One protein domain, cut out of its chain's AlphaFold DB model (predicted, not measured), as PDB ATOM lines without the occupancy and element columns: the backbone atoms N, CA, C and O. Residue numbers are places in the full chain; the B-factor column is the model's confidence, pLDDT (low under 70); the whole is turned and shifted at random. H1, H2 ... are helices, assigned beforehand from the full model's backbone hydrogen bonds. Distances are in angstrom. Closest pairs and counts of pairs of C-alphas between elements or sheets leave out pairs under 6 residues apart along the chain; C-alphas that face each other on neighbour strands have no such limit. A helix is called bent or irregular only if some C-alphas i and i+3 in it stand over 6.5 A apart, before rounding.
ATOM      1  N   ARG A  49     144.823 122.262  94.931       59.84
ATOM      2  CA  ARG A  49     143.737 123.246  95.070       59.84
ATOM      3  C   ARG A  49     142.411 122.607  94.651       59.84
ATOM      4  O   ARG A  49     142.308 122.104  93.531       59.84
ATOM      5  N   ASP A  50     141.390 122.662  95.504       68.44
ATOM      6  CA  ASP A  50     140.040 122.219  95.133       68.44
ATOM      7  C   ASP A  50     139.285 123.387  94.480       68.44
ATOM      8  O   ASP A  50     138.751 124.270  95.147       68.44
ATOM      9  N   PHE A  51     139.261 123.403  93.143       74.94
ATOM     10  CA  PHE A  51     138.638 124.471  92.350       74.94
ATOM     11  C   PHE A  51     137.149 124.686  92.675       74.94
ATOM     12  O   PHE A  51     136.651 125.807  92.580       74.94
ATOM     13  N   GLN A  52     136.426 123.630  93.061       77.25
ATOM     14  CA  GLN A  52     135.008 123.751  93.413       77.25
ATOM     15  C   GLN A  52     134.836 124.396  94.789       77.25
ATOM     16  O   GLN A  52     133.924 125.205  94.965       77.25
ATOM     17  N   LEU A  53     135.719 124.075  95.741       79.00
ATOM     18  CA  LEU A  53     135.757 124.745  97.040       79.00
ATOM     19  C   LEU A  53     136.153 126.217  96.895       79.00
ATOM     20  O   LEU A  53     135.508 127.062  97.501       79.00
ATOM     21  N   GLU A  54     137.146 126.523  96.056       78.00
ATOM     22  CA  GLU A  54     137.585 127.899  95.783       78.00
ATOM     23  C   GLU A  54     136.433 128.740  95.227       78.00
ATOM     24  O   GLU A  54     136.099 129.785  95.774       78.00
ATOM     25  N   LYS A  55     135.731 128.233  94.208       76.38
ATOM     26  CA  LYS A  55     134.567 128.919  93.637       76.38
ATOM     27  C   LYS A  55     133.420 129.073  94.645       76.38
ATOM     28  O   LYS A  55     132.663 130.040  94.606       76.38
ATOM     29  N   PHE A  56     133.244 128.109  95.546       78.31
ATOM     30  CA  PHE A  56     132.270 128.202  96.634       78.31
ATOM     31  C   PHE A  56     132.641 129.279  97.652       78.31
ATOM     32  O   PHE A  56     131.796 130.100  98.000       78.31
ATOM     33  N   ALA A  57     133.903 129.301  98.064       74.94
ATOM     34  CA  ALA A  57     134.497 130.308  98.923       74.94
ATOM     35  C   ALA A  57     134.365 131.726  98.337       74.94
ATOM     36  O   ALA A  57     133.895 132.631  99.021       74.94
ATOM     37  N   GLU A  58     134.698 131.906  97.059       72.12
ATOM     38  CA  GLU A  58     134.621 133.190  96.352       72.12
ATOM     39  C   GLU A  58     133.193 133.741  96.220       72.12
ATOM     40  O   GLU A  58     133.010 134.955  96.199       72.12
ATOM     41  N   GLU A  59     132.182 132.873  96.118       70.19
ATOM     42  CA  GLU A  59     130.768 133.280  96.091       70.19
ATOM     43  C   GLU A  59     130.234 133.667  97.479       70.19
ATOM     44  O   GLU A  59     129.208 134.341  97.575       70.19
ATOM     45  N   LEU A  60     130.907 133.228  98.544       66.31
ATOM     46  CA  LEU A  60     130.602 133.602  99.923       66.31
ATOM     47  C   LEU A  60     131.368 134.842 100.393       66.31
ATOM     48  O   LEU A  60     131.021 135.369 101.447       66.31
ATOM     49  N   ASP A  61     132.384 135.292  99.651       63.62
ATOM     50  CA  ASP A  61     133.192 136.475  99.956       63.62
ATOM     51  C   ASP A  61     132.472 137.763  99.515       63.62
ATOM     52  O   ASP A  61     132.533 138.117  98.336       63.62
ATOM     53  N   PRO A  62     131.845 138.529 100.429       52.47
ATOM     54  CA  PRO A  62     131.161 139.768 100.109       52.47
ATOM     55  C   PRO A  62     132.094 140.874  99.600       52.47
ATOM     56  O   PRO A  62     131.613 141.855  99.043       52.47
ATOM     57  N   GLY A  63     133.415 140.714  99.750       51.38
ATOM     58  CA  GLY A  63     134.437 141.590  99.180       51.38
ATOM     59  C   GLY A  63     134.840 141.254  97.745       51.38
ATOM     60  O   GLY A  63     135.695 141.935  97.167       51.38
ATOM     61  N   ASN A  64     134.261 140.214  97.142       57.81
ATOM     62  CA  ASN A  64     134.563 139.832  95.773       57.81
ATOM     63  C   ASN A  64     133.917 140.801  94.767       57.81
ATOM     64  O   ASN A  64     132.813 140.592  94.276       57.81
ATOM     65  N   LEU A  65     134.659 141.850  94.401       50.53
ATOM     66  CA  LEU A  65     134.248 142.868  93.423       50.53
ATOM     67  C   LEU A  65     133.951 142.317  92.011       50.53
ATOM     68  O   LEU A  65     133.379 143.037  91.193       50.53
ATOM     69  N   ALA A  66     134.374 141.086  91.700       44.50
ATOM     70  CA  ALA A  66     134.146 140.436  90.407       44.50
ATOM     71  C   ALA A  66     132.902 139.527  90.396       44.50
ATOM     72  O   ALA A  66     132.443 139.140  89.320       44.50
ATOM     73  N   GLY A  67     132.352 139.190  91.565       43.62
ATOM     74  CA  GLY A  67     131.181 138.335  91.708       43.62
ATOM     75  C   GLY A  67     129.947 139.140  92.098       43.62
ATOM     76  O   GLY A  67     129.923 139.801  93.130       43.62
ATOM     77  N   HIS A  68     128.870 139.043  91.317       39.97
ATOM     78  CA  HIS A  68     127.547 139.312  91.871       39.97
ATOM     79  C   HIS A  68     127.288 138.251  92.938       39.97
ATOM     80  O   HIS A  68     127.097 137.084  92.596       39.97
ATOM     81  N   LEU A  69     127.331 138.635  94.214       42.66
ATOM     82  CA  LEU A  69     127.053 137.710  95.304       42.66
ATOM     83  C   LEU A  69     125.666 137.102  95.096       42.66
ATOM     84  O   LEU A  69     124.678 137.849  95.047       42.66
ATOM     85  N   PRO A  70     125.539 135.771  94.987       46.78
ATOM     86  CA  PRO A  70     124.244 135.169  95.205       46.78
ATOM     87  C   PRO A  70     123.796 135.560  96.613       46.78
ATOM     88  O   PRO A  70     124.551 135.421  97.573       46.78
ATOM     89  N   SER A  71     122.567 136.071  96.740       56.34
ATOM     90  CA  SER A  71     121.978 136.305  98.062       56.34
ATOM     91  C   SER A  71     122.177 135.052  98.928       56.34
ATOM     92  O   SER A  71     122.100 133.943  98.386       56.34
ATOM     93  N   PRO A  72     122.389 135.175 100.244       62.06
ATOM     94  CA  PRO A  72     122.632 134.012 101.094       62.06
ATOM     95  C   PRO A  72     121.565 132.912 100.953       62.06
ATOM     96  O   PRO A  72     121.857 131.718 101.009       62.06
ATOM     97  N   GLU A  73     120.326 133.307 100.657       66.75
ATOM     98  CA  GLU A  73     119.226 132.399 100.336       66.75
ATOM     99  C   GLU A  73     119.463 131.574  99.061       66.75
ATOM    100  O   GLU A  73     119.119 130.394  99.010       66.75
ATOM    101  N   HIS A  74     120.040 132.169  98.018       72.19
ATOM    102  CA  HIS A  74     120.392 131.480  96.777       72.19
ATOM    103  C   HIS A  74     121.537 130.481  96.996       72.19
ATOM    104  O   HIS A  74     121.497 129.355  96.481       72.19
ATOM    105  N   THR A  75     122.536 130.847  97.801       74.19
ATOM    106  CA  THR A  75     123.644 129.944  98.137       74.19
ATOM    107  C   THR A  75     123.159 128.756  98.967       74.19
ATOM    108  O   THR A  75     123.536 127.623  98.680       74.19
ATOM    109  N   LEU A  76     122.236 128.976  99.910       77.88
ATOM    110  CA  LEU A  76     121.579 127.895 100.654       77.88
ATOM    111  C   LEU A  76     120.728 126.996  99.743       77.88
ATOM    112  O   LEU A  76     120.825 125.775  99.831       77.88
ATOM    113  N   LYS A  77     119.942 127.565  98.819       80.56
ATOM    114  CA  LYS A  77     119.105 126.789  97.879       80.56
ATOM    115  C   LYS A  77     119.923 125.882  96.955       80.56
ATOM    116  O   LYS A  77     119.506 124.763  96.673       80.56
ATOM    117  N   SER A  78     121.079 126.353  96.493       84.00
ATOM    118  CA  SER A  78     121.966 125.591  95.600       84.00
ATOM    119  C   SER A  78     122.935 124.656  96.337       84.00
ATOM    120  O   SER A  78     123.559 123.803  95.698       84.00
ATOM    121  N   LEU A  79     123.042 124.761  97.670       84.50
ATOM    122  CA  LEU A  79     124.007 124.020  98.487       84.50
ATOM    123  C   LEU A  79     123.998 122.499  98.234       84.50
ATOM    124  O   LEU A  79     125.078 121.962  97.978       84.50
ATOM    125  N   PRO A  80     122.850 121.784  98.218       87.44
ATOM    126  CA  PRO A  80     122.852 120.332  98.009       87.44
ATOM    127  C   PRO A  80     123.452 119.925  96.656       87.44
ATOM    128  O   PRO A  80     124.240 118.982  96.568       87.44
ATOM    129  N   GLN A  81     123.125 120.672  95.595       87.19
ATOM    130  CA  GLN A  81     123.658 120.420  94.258       87.19
ATOM    131  C   GLN A  81     125.170 120.672  94.217       87.19
ATOM    132  O   GLN A  81     125.910 119.856  93.671       87.19
ATOM    133  N   ARG A  82     125.648 121.757  94.835       85.12
ATOM    134  CA  ARG A  82     127.080 122.096  94.870       85.12
ATOM    135  C   ARG A  82     127.903 121.063  95.631       85.12
ATOM    136  O   ARG A  82     128.909 120.598  95.105       85.12
ATOM    137  N   LEU A  83     127.435 120.630  96.803       86.56
ATOM    138  CA  LEU A  83     128.117 119.604  97.599       86.56
ATOM    139  C   LEU A  83     128.271 118.291  96.823       86.56
ATOM    140  O   LEU A  83     129.319 117.651  96.903       86.56
ATOM    141  N   SER A  84     127.276 117.903  96.020       85.62
ATOM    142  CA  SER A  84     127.355 116.675  95.216       85.62
ATOM    143  C   SER A  84     128.525 116.671  94.218       85.62
ATOM    144  O   SER A  84     129.096 115.611  93.963       85.62
ATOM    145  N   MET A  85     128.944 117.849  93.738       84.00
ATOM    146  CA  MET A  85     130.037 118.029  92.772       84.00
ATOM    147  C   MET A  85     131.426 118.163  93.419       84.00
ATOM    148  O   MET A  85     132.425 118.233  92.708       84.00
ATOM    149  N   MET A  86     131.501 118.220  94.750       85.00
ATOM    150  CA  MET A  86     132.737 118.456  95.502       85.00
ATOM    151  C   MET A  86     133.370 117.163  96.018       85.00
ATOM    152  O   MET A  86     132.687 116.154  96.221       85.00
ATOM    153  N   SER A  87     134.674 117.220  96.297       83.25
ATOM    154  CA  SER A  87     135.383 116.169  97.032       83.25
ATOM    155  C   SER A  87     134.860 116.047  98.478       83.25
ATOM    156  O   SER A  87     134.309 117.011  99.018       83.25
ATOM    157  N   PRO A  88     135.014 114.893  99.157       82.94
ATOM    158  CA  PRO A  88     134.570 114.733 100.545       82.94
ATOM    159  C   PRO A  88     135.125 115.798 101.503       82.94
ATOM    160  O   PRO A  88     134.389 116.301 102.351       82.94
ATOM    161  N   GLN A  89     136.393 116.181 101.334       80.38
ATOM    162  CA  GLN A  89     137.039 117.212 102.149       80.38
ATOM    163  C   GLN A  89     136.461 118.604 101.854       80.38
ATOM    164  O   GLN A  89     136.101 119.330 102.779       80.38
ATOM    165  N   ALA A  90     136.261 118.945 100.575       81.44
ATOM    166  CA  ALA A  90     135.625 120.202 100.187       81.44
ATOM    167  C   ALA A  90     134.166 120.311 100.646       81.44
ATOM    168  O   ALA A  90     133.718 121.400 101.001       81.44
ATOM    169  N   ARG A  91     133.421 119.200 100.707       87.06
ATOM    170  CA  ARG A  91     132.055 119.192 101.263       87.06
ATOM    171  C   ARG A  91     132.051 119.606 102.729       87.06
ATOM    172  O   ARG A  91     131.259 120.458 103.119       87.06
ATOM    173  N   GLN A  92     132.939 119.020 103.531       85.94
ATOM    174  CA  GLN A  92     133.048 119.331 104.957       85.94
ATOM    175  C   GLN A  92     133.480 120.784 105.181       85.94
ATOM    176  O   GLN A  92     132.863 121.487 105.982       85.94
ATOM    177  N   ALA A  93     134.464 121.262 104.413       82.88
ATOM    178  CA  ALA A  93     134.897 122.654 104.463       82.88
ATOM    179  C   ALA A  93     133.773 123.628 104.072       82.88
ATOM    180  O   ALA A  93     133.509 124.589 104.791       82.88
ATOM    181  N   SER A  94     133.042 123.336 102.993       86.06
ATOM    182  CA  SER A  94     131.904 124.145 102.536       86.06
ATOM    183  C   SER A  94     130.782 124.214 103.572       86.06
ATOM    184  O   SER A  94     130.164 125.263 103.746       86.06
ATOM    185  N   LEU A  95     130.523 123.117 104.291       87.50
ATOM    186  CA  LEU A  95     129.528 123.081 105.362       87.50
ATOM    187  C   LEU A  95     129.960 123.903 106.584       87.50
ATOM    188  O   LEU A  95     129.126 124.601 107.157       87.50
ATOM    189  N   LEU A  96     131.245 123.875 106.956       84.31
ATOM    190  CA  LEU A  96     131.786 124.718 108.031       84.31
ATOM    191  C   LEU A  96     131.762 126.207 107.658       84.31
ATOM    192  O   LEU A  96     131.350 127.038 108.468       84.31
ATOM    193  N   LEU A  97     132.124 126.540 106.417       81.25
ATOM    194  CA  LEU A  97     132.007 127.891 105.861       81.25
ATOM    195  C   LEU A  97     130.563 128.393 105.893       81.25
ATOM    196  O   LEU A  97     130.283 129.501 106.350       81.25
ATOM    197  N   MET A  98     129.627 127.553 105.452       83.12
ATOM    198  CA  MET A  98     128.213 127.901 105.448       83.12
ATOM    199  C   MET A  98     127.657 128.038 106.868       83.12
ATOM    200  O   MET A  98     126.827 128.905 107.099       83.12
ATOM    201  N   ALA A  99     128.138 127.262 107.844       81.81
ATOM    202  CA  ALA A  99     127.765 127.448 109.247       81.81
ATOM    203  C   ALA A  99     128.135 128.850 109.760       81.81
ATOM    204  O   ALA A  99     127.315 129.512 110.398       81.81
ATOM    205  N   ALA A 100     129.333 129.335 109.431       76.31
ATOM    206  CA  ALA A 100     129.739 130.697 109.770       76.31
ATOM    207  C   ALA A 100     128.883 131.754 109.048       76.31
ATOM    208  O   ALA A 100     128.530 132.770 109.644       76.31
ATOM    209  N   HIS A 101     128.497 131.494 107.797       77.00
ATOM    210  CA  HIS A 101     127.646 132.388 107.010       77.00
ATOM    211  C   HIS A 101     126.188 132.427 107.508       77.00
ATOM    212  O   HIS A 101     125.579 133.491 107.560       77.00
ATOM    213  N   VAL A 102     125.624 131.293 107.938       79.06
ATOM    214  CA  VAL A 102     124.254 131.212 108.480       79.06
ATOM    215  C   VAL A 102     124.095 132.063 109.733       79.06
ATOM    216  O   VAL A 102     123.063 132.708 109.909       79.06
ATOM    217  N   ALA A 103     125.120 132.116 110.579       71.25
ATOM    218  CA  ALA A 103     125.097 132.953 111.769       71.25
ATOM    219  C   ALA A 103     125.041 134.466 111.449       71.25
ATOM    220  O   ALA A 103     124.636 135.243 112.305       71.25
ATOM    221  N   MET A 104     125.366 134.883 110.218       69.00
ATOM    222  CA  MET A 104     125.222 136.271 109.750       69.00
ATOM    223  C   MET A 104     123.821 136.602 109.205       69.00
ATOM    224  O   MET A 104     123.542 137.758 108.890       69.00
ATOM    225  N   LEU A 105     122.938 135.611 109.048       72.44
ATOM    226  CA  LEU A 105     121.588 135.824 108.521       72.44
ATOM    227  C   LEU A 105     120.670 136.489 109.545       72.44
ATOM    228  O   LEU A 105     120.950 136.506 110.745       72.44
ATOM    229  N   ALA A 106     119.515 136.970 109.086       70.56
ATOM    230  CA  ALA A 106     118.466 137.415 109.993       70.56
ATOM    231  C   ALA A 106     117.994 136.240 110.882       70.56
ATOM    232  O   ALA A 106     117.816 135.134 110.359       70.56
ATOM    233  N   PRO A 107     117.699 136.452 112.182       77.00
ATOM    234  CA  PRO A 107     117.322 135.374 113.107       77.00
ATOM    235  C   PRO A 107     116.171 134.487 112.609       77.00
ATOM    236  O   PRO A 107     116.174 133.274 112.794       77.00
ATOM    237  N   GLN A 108     115.214 135.081 111.893       79.25
ATOM    238  CA  GLN A 108     114.072 134.384 111.287       79.25
ATOM    239  C   GLN A 108     114.457 133.324 110.235       79.25
ATOM    240  O   GLN A 108     113.675 132.418 109.962       79.25
ATOM    241  N   GLN A 109     115.654 133.415 109.650       78.31
ATOM    242  CA  GLN A 109     116.165 132.475 108.647       78.31
ATOM    243  C   GLN A 109     117.030 131.363 109.264       78.31
ATOM    244  O   GLN A 109     117.281 130.349 108.608       78.31
ATOM    245  N   HIS A 110     117.470 131.513 110.521       82.38
ATOM    246  CA  HIS A 110     118.439 130.609 111.154       82.38
ATOM    247  C   HIS A 110     117.925 129.177 111.241       82.38
ATOM    248  O   HIS A 110     118.628 128.254 110.844       82.38
ATOM    249  N   THR A 111     116.698 128.967 111.721       84.50
ATOM    250  CA  THR A 111     116.161 127.616 111.950       84.50
ATOM    251  C   THR A 111     116.139 126.781 110.671       84.50
ATOM    252  O   THR A 111     116.596 125.639 110.671       84.50
ATOM    253  N   ALA A 112     115.656 127.356 109.566       84.81
ATOM    254  CA  ALA A 112     115.597 126.667 108.279       84.81
ATOM    255  C   ALA A 112     117.001 126.399 107.710       84.81
ATOM    256  O   ALA A 112     117.273 125.304 107.216       84.81
ATOM    257  N   ALA A 113     117.906 127.373 107.824       85.38
ATOM    258  CA  ALA A 113     119.271 127.243 107.334       85.38
ATOM    259  C   ALA A 113     120.085 126.197 108.123       85.38
ATOM    260  O   ALA A 113     120.767 125.364 107.523       85.38
ATOM    261  N   TRP A 114     119.958 126.165 109.453       87.12
ATOM    262  CA  TRP A 114     120.600 125.151 110.295       87.12
ATOM    263  C   TRP A 114     120.031 123.751 110.072       87.12
ATOM    264  O   TRP A 114     120.793 122.785 110.043       87.12
ATOM    265  N   ALA A 115     118.717 123.627 109.858       86.75
ATOM    266  CA  ALA A 115     118.102 122.344 109.523       86.75
ATOM    267  C   ALA A 115     118.657 121.782 108.203       86.75
ATOM    268  O   ALA A 115     119.016 120.603 108.142       86.75
ATOM    269  N   LEU A 116     118.800 122.637 107.183       89.06
ATOM    270  CA  LEU A 116     119.413 122.266 105.910       89.06
ATOM    271  C   LEU A 116     120.873 121.829 106.096       89.06
ATOM    272  O   LEU A 116     121.268 120.790 105.568       89.06
ATOM    273  N   LEU A 117     121.666 122.578 106.869       89.25
ATOM    274  CA  LEU A 117     123.060 122.223 107.155       89.25
ATOM    275  C   LEU A 117     123.187 120.873 107.858       89.25
ATOM    276  O   LEU A 117     123.991 120.042 107.436       89.25
ATOM    277  N   ALA A 118     122.368 120.621 108.879       87.50
ATOM    278  CA  ALA A 118     122.363 119.350 109.594       87.50
ATOM    279  C   ALA A 118     121.963 118.177 108.681       87.50
ATOM    280  O   ALA A 118     122.531 117.086 108.769       87.50
ATOM    281  N   GLU A 119     121.008 118.387 107.771       91.06
ATOM    282  CA  GLU A 119     120.631 117.386 106.772       91.06
ATOM    283  C   GLU A 119     121.783 117.081 105.806       91.06
ATOM    284  O   GLU A 119     122.099 115.909 105.584       91.06
ATOM    285  N   GLN A 120     122.444 118.109 105.268       91.50
ATOM    286  CA  GLN A 120     123.579 117.914 104.362       91.50
ATOM    287  C   GLN A 120     124.784 117.284 105.075       91.50
ATOM    288  O   GLN A 120     125.451 116.425 104.498       91.50
ATOM    289  N   ALA A 121     125.032 117.630 106.340       89.06
ATOM    290  CA  ALA A 121     126.090 117.026 107.145       89.06
ATOM    291  C   ALA A 121     125.863 115.527 107.356       89.06
ATOM    292  O   ALA A 121     126.787 114.744 107.157       89.06
ATOM    293  N   ARG A 122     124.626 115.102 107.648       91.31
ATOM    294  CA  ARG A 122     124.289 113.671 107.758       91.31
ATOM    295  C   ARG A 122     124.437 112.914 106.439       91.31
ATOM    296  O   ARG A 122     124.727 111.723 106.455       91.31
ATOM    297  N   ARG A 123     124.230 113.582 105.299       88.94
ATOM    298  CA  ARG A 123     124.367 112.973 103.962       88.94
ATOM    299  C   ARG A 123     125.813 112.846 103.497       88.94
ATOM    300  O   ARG A 123     126.130 111.914 102.763       88.94
ATOM    301  N   HIS A 124     126.666 113.796 103.867       84.75
ATOM    302  CA  HIS A 124     128.002 113.941 103.281       84.75
ATOM    303  C   HIS A 124     129.156 113.815 104.283       84.75
ATOM    304  O   HIS A 124     130.309 113.726 103.862       84.75
ATOM    305  N   GLY A 125     128.869 113.820 105.582       83.81
ATOM    306  CA  GLY A 125     129.848 113.795 106.661       83.81
ATOM    307  C   GLY A 125     129.855 112.490 107.454       83.81
ATOM    308  O   GLY A 125     129.006 111.615 107.297       83.81
ATOM    309  N   THR A 126     130.843 112.371 108.337       87.31
ATOM    310  CA  THR A 126     130.900 111.313 109.352       87.31
ATOM    311  C   THR A 126     130.084 111.715 110.583       87.31
ATOM    312  O   THR A 126     129.763 112.890 110.769       87.31
ATOM    313  N   ALA A 127     129.791 110.765 111.476       85.69
ATOM    314  CA  ALA A 127     129.153 111.077 112.760       85.69
ATOM    315  C   ALA A 127     129.985 112.074 113.598       85.69
ATOM    316  O   ALA A 127     129.439 112.998 114.201       85.69
ATOM    317  N   ALA A 128     131.316 111.932 113.566       85.69
ATOM    318  CA  ALA A 128     132.238 112.860 114.217       85.69
ATOM    319  C   ALA A 128     132.138 114.276 113.624       85.69
ATOM    320  O   ALA A 128     132.028 115.246 114.368       85.69
ATOM    321  N   PHE A 129     132.087 114.395 112.293       87.56
ATOM    322  CA  PHE A 129     131.911 115.687 111.629       87.56
ATOM    323  C   PHE A 129     130.545 116.321 111.928       87.56
ATOM    324  O   PHE A 129     130.466 117.527 112.137       87.56
ATOM    325  N   CYS A 130     129.467 115.531 111.985       87.31
ATOM    326  CA  CYS A 130     128.147 116.052 112.355       87.31
ATOM    327  C   CYS A 130     128.176 116.682 113.754       87.31
ATOM    328  O   CYS A 130     127.689 117.794 113.928       87.31
ATOM    329  N   THR A 131     128.828 116.013 114.710       86.44
ATOM    330  CA  THR A 131     129.018 116.534 116.076       86.44
ATOM    331  C   THR A 131     129.826 117.833 116.059       86.44
ATOM    332  O   THR A 131     129.423 118.827 116.655       86.44
ATOM    333  N   GLN A 132     130.926 117.864 115.300       86.56
ATOM    334  CA  GLN A 132     131.745 119.066 115.131       86.56
ATOM    335  C   GLN A 132     130.936 120.236 114.551       86.56
ATOM    336  O   GLN A 132     131.063 121.363 115.025       86.56
ATOM    337  N   LEU A 133     130.105 119.991 113.535       85.12
ATOM    338  CA  LEU A 133     129.290 121.031 112.911       85.12
ATOM    339  C   LEU A 133     128.219 121.566 113.870       85.12
ATOM    340  O   LEU A 133     127.986 122.772 113.908       85.12
ATOM    341  N   GLU A 134     127.591 120.693 114.657       85.12
ATOM    342  CA  GLU A 134     126.622 121.075 115.691       85.12
ATOM    343  C   GLU A 134     127.272 121.905 116.805       85.12
ATOM    344  O   GLU A 134     126.711 122.920 117.230       85.12
ATOM    345  N   ASP A 135     128.476 121.531 117.243       83.12
ATOM    346  CA  ASP A 135     129.256 122.319 118.197       83.12
ATOM    347  C   ASP A 135     129.652 123.676 117.603       83.12
ATOM    348  O   ASP A 135     129.496 124.705 118.264       83.12
ATOM    349  N   CYS A 136     130.077 123.715 116.336       80.81
ATOM    350  CA  CYS A 136     130.356 124.963 115.628       80.81
ATOM    351  C   CYS A 136     129.121 125.867 115.562       80.81
ATOM    352  O   CYS A 136     129.219 127.050 115.888       80.81
ATOM    353  N   ALA A 137     127.959 125.321 115.192       80.38
ATOM    354  CA  ALA A 137     126.694 126.050 115.132       80.38
ATOM    355  C   ALA A 137     126.317 126.655 116.489       80.38
ATOM    356  O   ALA A 137     125.955 127.829 116.571       80.38
ATOM    357  N   ARG A 138     126.468 125.874 117.567       80.44
ATOM    358  CA  ARG A 138     126.218 126.328 118.940       80.44
ATOM    359  C   ARG A 138     127.166 127.454 119.340       80.44
ATOM    360  O   ARG A 138     126.720 128.450 119.896       80.44
ATOM    361  N   ARG A 139     128.459 127.312 119.034       76.88
ATOM    362  CA  ARG A 139     129.493 128.313 119.339       76.88
ATOM    363  C   ARG A 139     129.323 129.605 118.540       76.88
ATOM    364  O   ARG A 139     129.566 130.673 119.082       76.88
ATOM    365  N   TRP A 140     128.841 129.531 117.297       73.38
ATOM    366  CA  TRP A 140     128.530 130.725 116.497       73.38
ATOM    367  C   TRP A 140     127.341 131.509 117.049       73.38
ATOM    368  O   TRP A 140     127.291 132.724 116.917       73.38
ATOM    369  N   GLN A 141     126.398 130.817 117.685       70.50
ATOM    370  CA  GLN A 141     125.268 131.436 118.379       70.50
ATOM    371  C   GLN A 141     125.613 131.837 119.821       70.50
ATOM    372  O   GLN A 141     124.795 132.460 120.501       70.50
ATOM    373  N   ALA A 142     126.799 131.472 120.318       64.50
ATOM    374  CA  ALA A 142     127.208 131.796 121.670       64.50
ATOM    375  C   ALA A 142     127.597 133.280 121.765       64.50
ATOM    376  O   ALA A 142     128.301 133.802 120.902       64.50
ATOM    377  N   PRO A 143     127.246 133.967 122.864       55.19
ATOM    378  CA  PRO A 143     127.688 135.342 123.105       55.19
ATOM    379  C   PRO A 143     129.184 135.432 123.478       55.19
ATOM    380  O   PRO A 143     129.710 136.516 123.729       55.19
ATOM    381  N   SER A 144     129.867 134.290 123.590       58.66
ATOM    382  CA  SER A 144     131.227 134.163 124.101       58.66
ATOM    383  C   SER A 144     132.253 134.276 122.975       58.66
ATOM    384  O   SER A 144     132.278 133.503 122.021       58.66
ATOM    385  N   ARG A 145     133.171 135.233 123.125       56.75
ATOM    386  CA  ARG A 145     134.250 135.484 122.156       56.75
ATOM    387  C   ARG A 145     135.225 134.321 122.022       56.75
ATOM    388  O   ARG A 145     135.755 134.095 120.943       56.75
ATOM    389  N   LEU A 146     135.444 133.585 123.111       57.00
ATOM    390  CA  LEU A 146     136.303 132.401 123.105       57.00
ATOM    391  C   LEU A 146     135.717 131.299 122.217       57.00
ATOM    392  O   LEU A 146     136.464 130.590 121.552       57.00
ATOM    393  N   ASP A 147     134.388 131.204 122.154       64.38
ATOM    394  CA  ASP A 147     133.704 130.236 121.300       64.38
ATOM    395  C   ASP A 147     133.806 130.609 119.817       64.38
ATOM    396  O   ASP A 147     134.025 129.736 118.976       64.38
ATOM    397  N   ILE A 148     133.756 131.908 119.499       63.47
ATOM    398  CA  ILE A 148     134.045 132.403 118.147       63.47
ATOM    399  C   ILE A 148     135.493 132.102 117.766       63.47
ATOM    400  O   ILE A 148     135.720 131.544 116.699       63.47
ATOM    401  N   MET A 149     136.468 132.374 118.639       60.78
ATOM    402  CA  MET A 149     137.874 132.056 118.356       60.78
ATOM    403  C   MET A 149     138.107 130.558 118.132       60.78
ATOM    404  O   MET A 149     138.794 130.172 117.187       60.78
ATOM    405  N   ALA A 150     137.473 129.704 118.934       66.75
ATOM    406  CA  ALA A 150     137.534 128.261 118.736       66.75
ATOM    407  C   ALA A 150     136.904 127.828 117.396       66.75
ATOM    408  O   ALA A 150     137.364 126.871 116.770       66.75
ATOM    409  N   ASN A 151     135.876 128.537 116.921       70.50
ATOM    410  CA  ASN A 151     135.321 128.327 115.584       70.50
ATOM    411  C   ASN A 151     136.250 128.811 114.465       70.50
ATOM    412  O   ASN A 151     136.304 128.153 113.431       70.50
ATOM    413  N   ILE A 152     137.000 129.901 114.656       68.06
ATOM    414  CA  ILE A 152     138.021 130.349 113.691       68.06
ATOM    415  C   ILE A 152     139.081 129.275 113.532       68.06
ATOM    416  O   ILE A 152     139.370 128.867 112.416       68.06
ATOM    417  N   GLN A 153     139.625 128.772 114.638       69.00
ATOM    418  CA  GLN A 153     140.641 127.721 114.599       69.00
ATOM    419  C   GLN A 153     140.116 126.464 113.893       69.00
ATOM    420  O   GLN A 153     140.805 125.885 113.056       69.00
ATOM    421  N   ALA A 154     138.861 126.085 114.154       71.06
ATOM    422  CA  ALA A 154     138.212 124.985 113.443       71.06
ATOM    423  C   ALA A 154     138.021 125.274 111.941       71.06
ATOM    424  O   ALA A 154     138.179 124.369 111.120       71.06
ATOM    425  N   LEU A 155     137.705 126.519 111.571       73.56
ATOM    426  CA  LEU A 155     137.630 126.956 110.177       73.56
ATOM    427  C   LEU A 155     139.001 126.938 109.504       73.56
ATOM    428  O   LEU A 155     139.079 126.531 108.356       73.56
ATOM    429  N   MET A 156     140.083 127.309 110.188       69.31
ATOM    430  CA  MET A 156     141.420 127.369 109.588       69.31
ATOM    431  C   MET A 156     141.850 126.042 108.973       69.31
ATOM    432  O   MET A 156     142.303 126.014 107.831       69.31
ATOM    433  N   ALA A 157     141.603 124.932 109.672       70.94
ATOM    434  CA  ALA A 157     141.841 123.597 109.130       70.94
ATOM    435  C   ALA A 157     141.023 123.325 107.852       70.94
ATOM    436  O   ALA A 157     141.503 122.679 106.922       70.94
ATOM    437  N   ALA A 158     139.796 123.846 107.777       72.44
ATOM    438  CA  ALA A 158     138.929 123.724 106.609       72.44
ATOM    439  C   ALA A 158     139.340 124.629 105.433       72.44
ATOM    440  O   ALA A 158     138.977 124.335 104.295       72.44
ATOM    441  N   LEU A 159     140.087 125.707 105.689       72.94
ATOM    442  CA  LEU A 159     140.544 126.661 104.674       72.94
ATOM    443  C   LEU A 159     141.899 126.299 104.060       72.94
ATOM    444  O   LEU A 159     142.247 126.872 103.033       72.94
ATOM    445  N   GLN A 160     142.641 125.343 104.631       70.56
ATOM    446  CA  GLN A 160     143.931 124.886 104.090       70.56
ATOM    447  C   GLN A 160     143.912 124.545 102.584       70.56
ATOM    448  O   GLN A 160     144.899 124.830 101.910       70.56
ATOM    449  N   PRO A 161     142.834 123.965 102.007       71.69
ATOM    450  CA  PRO A 161     142.797 123.641 100.577       71.69
ATOM    451  C   PRO A 161     142.528 124.838  99.644       71.69
ATOM    452  O   PRO A 161     142.525 124.656  98.423       71.69
ATOM    453  N   LEU A 162     142.241 126.024 100.191       71.00
ATOM    454  CA  LEU A 162     141.973 127.246  99.431       71.00
ATOM    455  C   LEU A 162     143.259 127.989  99.076       71.00
ATOM    456  O   LEU A 162     144.313 127.803  99.688       71.00
ATOM    457  N   SER A 163     143.165 128.912  98.119       71.50
ATOM    458  CA  SER A 163     144.212 129.914  97.963       71.50
ATOM    459  C   SER A 163     144.345 130.761  99.235       71.50
ATOM    460  O   SER A 163     143.369 131.077  99.922       71.50
ATOM    461  N   ARG A 164     145.585 131.162  99.530       70.44
ATOM    462  CA  ARG A 164     145.917 132.036 100.663       70.44
ATOM    463  C   ARG A 164     145.073 133.315 100.669       70.44
ATOM    464  O   ARG A 164     144.610 133.729 101.729       70.44
ATOM    465  N   ASP A 165     144.833 133.902  99.497       68.44
ATOM    466  CA  ASP A 165     144.026 135.115  99.347       68.44
ATOM    467  C   ASP A 165     142.560 134.866  99.733       68.44
ATOM    468  O   ASP A 165     142.005 135.604 100.549       68.44
ATOM    469  N   SER A 166     141.948 133.793  99.222       71.44
ATOM    470  CA  SER A 166     140.554 133.435  99.521       71.44
ATOM    471  C   SER A 166     140.343 133.066 100.985       71.44
ATOM    472  O   SER A 166     139.370 133.509 101.596       71.44
ATOM    473  N   ALA A 167     141.276 132.325 101.586       71.69
ATOM    474  CA  ALA A 167     141.225 132.005 103.009       71.69
ATOM    475  C   ALA A 167     141.289 133.268 103.885       71.69
ATOM    476  O   ALA A 167     140.480 133.424 104.800       71.69
ATOM    477  N   CYS A 168     142.199 134.201 103.577       68.38
ATOM    478  CA  CYS A 168     142.316 135.460 104.318       68.38
ATOM    479  C   CYS A 168     141.051 136.320 104.185       68.38
ATOM    480  O   CYS A 168     140.567 136.854 105.183       68.38
ATOM    481  N   ARG A 169     140.486 136.423 102.976       69.62
ATOM    482  CA  ARG A 169     139.237 137.161 102.717       69.62
ATOM    483  C   ARG A 169     138.077 136.614 103.532       69.62
ATOM    484  O   ARG A 169     137.438 137.361 104.268       69.62
ATOM    485  N   ILE A 170     137.860 135.304 103.454       71.38
ATOM    486  CA  ILE A 170     136.807 134.608 104.192       71.38
ATOM    487  C   ILE A 170     136.931 134.863 105.684       71.38
ATOM    488  O   ILE A 170     135.936 135.163 106.337       71.38
ATOM    489  N   VAL A 171     138.141 134.754 106.229       70.00
ATOM    490  CA  VAL A 171     138.322 134.875 107.672       70.00
ATOM    491  C   VAL A 171     138.076 136.309 108.122       70.00
ATOM    492  O   VAL A 171     137.304 136.521 109.054       70.00
ATOM    493  N   VAL A 172     138.644 137.294 107.427       64.38
ATOM    494  CA  VAL A 172     138.457 138.711 107.765       64.38
ATOM    495  C   VAL A 172     136.995 139.137 107.623       64.38
ATOM    496  O   VAL A 172     136.489 139.847 108.488       64.38
ATOM    497  N   VAL A 173     136.293 138.681 106.586       64.25
ATOM    498  CA  VAL A 173     134.873 138.991 106.390       64.25
ATOM    499  C   VAL A 173     134.010 138.326 107.450       64.25
ATOM    500  O   VAL A 173     133.211 139.003 108.102       64.25
ATOM    501  N   LEU A 174     134.107 136.998 107.585       64.12
ATOM    502  CA  LEU A 174     133.229 136.253 108.485       64.12
ATOM    503  C   LEU A 174     133.423 136.768 109.910       64.12
ATOM    504  O   LEU A 174     132.450 136.971 110.631       64.12
ATOM    505  N   LEU A 175     134.658 137.087 110.297       62.84
ATOM    506  CA  LEU A 175     134.921 137.661 111.609       62.84
ATOM    507  C   LEU A 175     134.535 139.120 111.736       62.84
ATOM    508  O   LEU A 175     133.963 139.480 112.761       62.84
ATOM    509  N   GLY A 176     134.773 139.950 110.723       57.66
ATOM    510  CA  GLY A 176     134.307 141.336 110.713       57.66
ATOM    511  C   GLY A 176     132.791 141.426 110.907       57.66
ATOM    512  O   GLY A 176     132.310 142.250 111.686       57.66
ATOM    513  N   ALA A 177     132.036 140.528 110.270       57.94
ATOM    514  CA  ALA A 177     130.595 140.419 110.444       57.94
ATOM    515  C   ALA A 177     130.193 139.928 111.843       57.94
ATOM    516  O   ALA A 177     129.343 140.550 112.484       57.94
ATOM    517  N   HIS A 178     130.824 138.873 112.362       57.91
ATOM    518  CA  HIS A 178     130.500 138.348 113.696       57.91
ATOM    519  C   HIS A 178     130.862 139.316 114.821       57.91
ATOM    520  O   HIS A 178     130.082 139.489 115.753       57.91
ATOM    521  N   LEU A 179     131.985 140.028 114.707       52.88
ATOM    522  CA  LEU A 179     132.366 141.077 115.655       52.88
ATOM    523  C   LEU A 179     131.315 142.197 115.725       52.88
ATOM    524  O   LEU A 179     131.060 142.704 116.818       52.88
ATOM    525  N   SER A 180     130.681 142.535 114.595       49.78
ATOM    526  CA  SER A 180     129.609 143.540 114.530       49.78
ATOM    527  C   SER A 180     128.244 143.045 115.037       49.78
ATOM    528  O   SER A 180     127.452 143.846 115.524       49.78
ATOM    529  N   ALA A 181     127.972 141.737 114.949       46.59
ATOM    530  CA  ALA A 181     126.692 141.128 115.333       46.59
ATOM    531  C   ALA A 181     126.614 140.721 116.814       46.59
ATOM    532  O   ALA A 181     125.523 140.503 117.342       46.59
ATOM    533  N   LEU A 182     127.755 140.607 117.499       42.84
ATOM    534  CA  LEU A 182     127.780 140.321 118.928       42.84
ATOM    535  C   LEU A 182     127.118 141.470 119.707       42.84
ATOM    536  O   LEU A 182     127.599 142.600 119.634       42.84
ATOM    537  N   PRO A 183     126.065 141.218 120.508       37.72
ATOM    538  CA  PRO A 183     125.537 142.227 121.410       37.72
ATOM    539  C   PRO A 183     126.598 142.518 122.470       37.72
ATOM    540  O   PRO A 183     126.855 141.721 123.376       37.72
TER     541      PRO A 183
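What this domain is: This is residues 49 to 183 of the 367 residues of an uncharacterized protein of Xylophilus rhododendri (UniProt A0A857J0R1). An up-and-down bundle is built round one core helix: H3 runs through the middle, and H1, H2, H4, H5, H6 and H7 surround it, each helix running against the one before it in the chain. Of the six helices round H3, five touch it, while H7 touches H1 and is close to H3 and H6 but not clearly touching them. The printed part has 135 residues with seven named helices, H1 to H7 in order, and no named strand: all helix. It is compact, with a radius of gyration of the C-alphas of 13.5 A and spans of 36 by 35 by 27 A.

How they stand to each other: H1, residues 51 to 60, touches H3, residues 88 to 102, the hub; their closest C-alphas, Leu 53 and Ala 90, are 5.5 A apart. H2, residues 72 to 84, is irregular, with C-alphas 77 and 80 7.5 A apart; it forms a hairpin with H3 at a shallow tilt of 12 degrees, closest at C-alphas 83 and 91, 5.4 A. H4, residues 107 to 124, is irregular too, with C-alphas 108 and 111 7.1 A apart; it touches H3, closest at C-alphas 110 and 102, 6.4 A. H5, residues 127 to 140, touches H3, closest at C-alphas 137 and 99, 6.1 A. H6, residues 145 to 159, touches H3 with residues 155 to 159 alone, closest at C-alphas 158 and 93, 4.7 A. H7, residues 164 to 181, touches H1 with residues 166 to 170 alone, closest at C-alphas 166 and 58, 6.7 A. Every O i to N i+4 pair is within hydrogen-bond range in H1, H3, H5 and H7; the others have 7 of 9 in H2, 12 of 14 in H4 and 9 of 11 in H6.

Where its parts are: H1 begins at C-alpha 51 (138.638, 124.471, 92.350); H7 ends at C-alpha 181 (126.692, 141.128, 115.333). H4 measures 25.9 A and H7 25.8 A.

The domain as a whole: The farthest C-alphas, Met 85 and Pro 183, are 37.8 A apart. The printed part has no cut; the H1 to H2 link is long. Confidence is under 70 in 44 residues, among them 60 to 73 and 172 to 183.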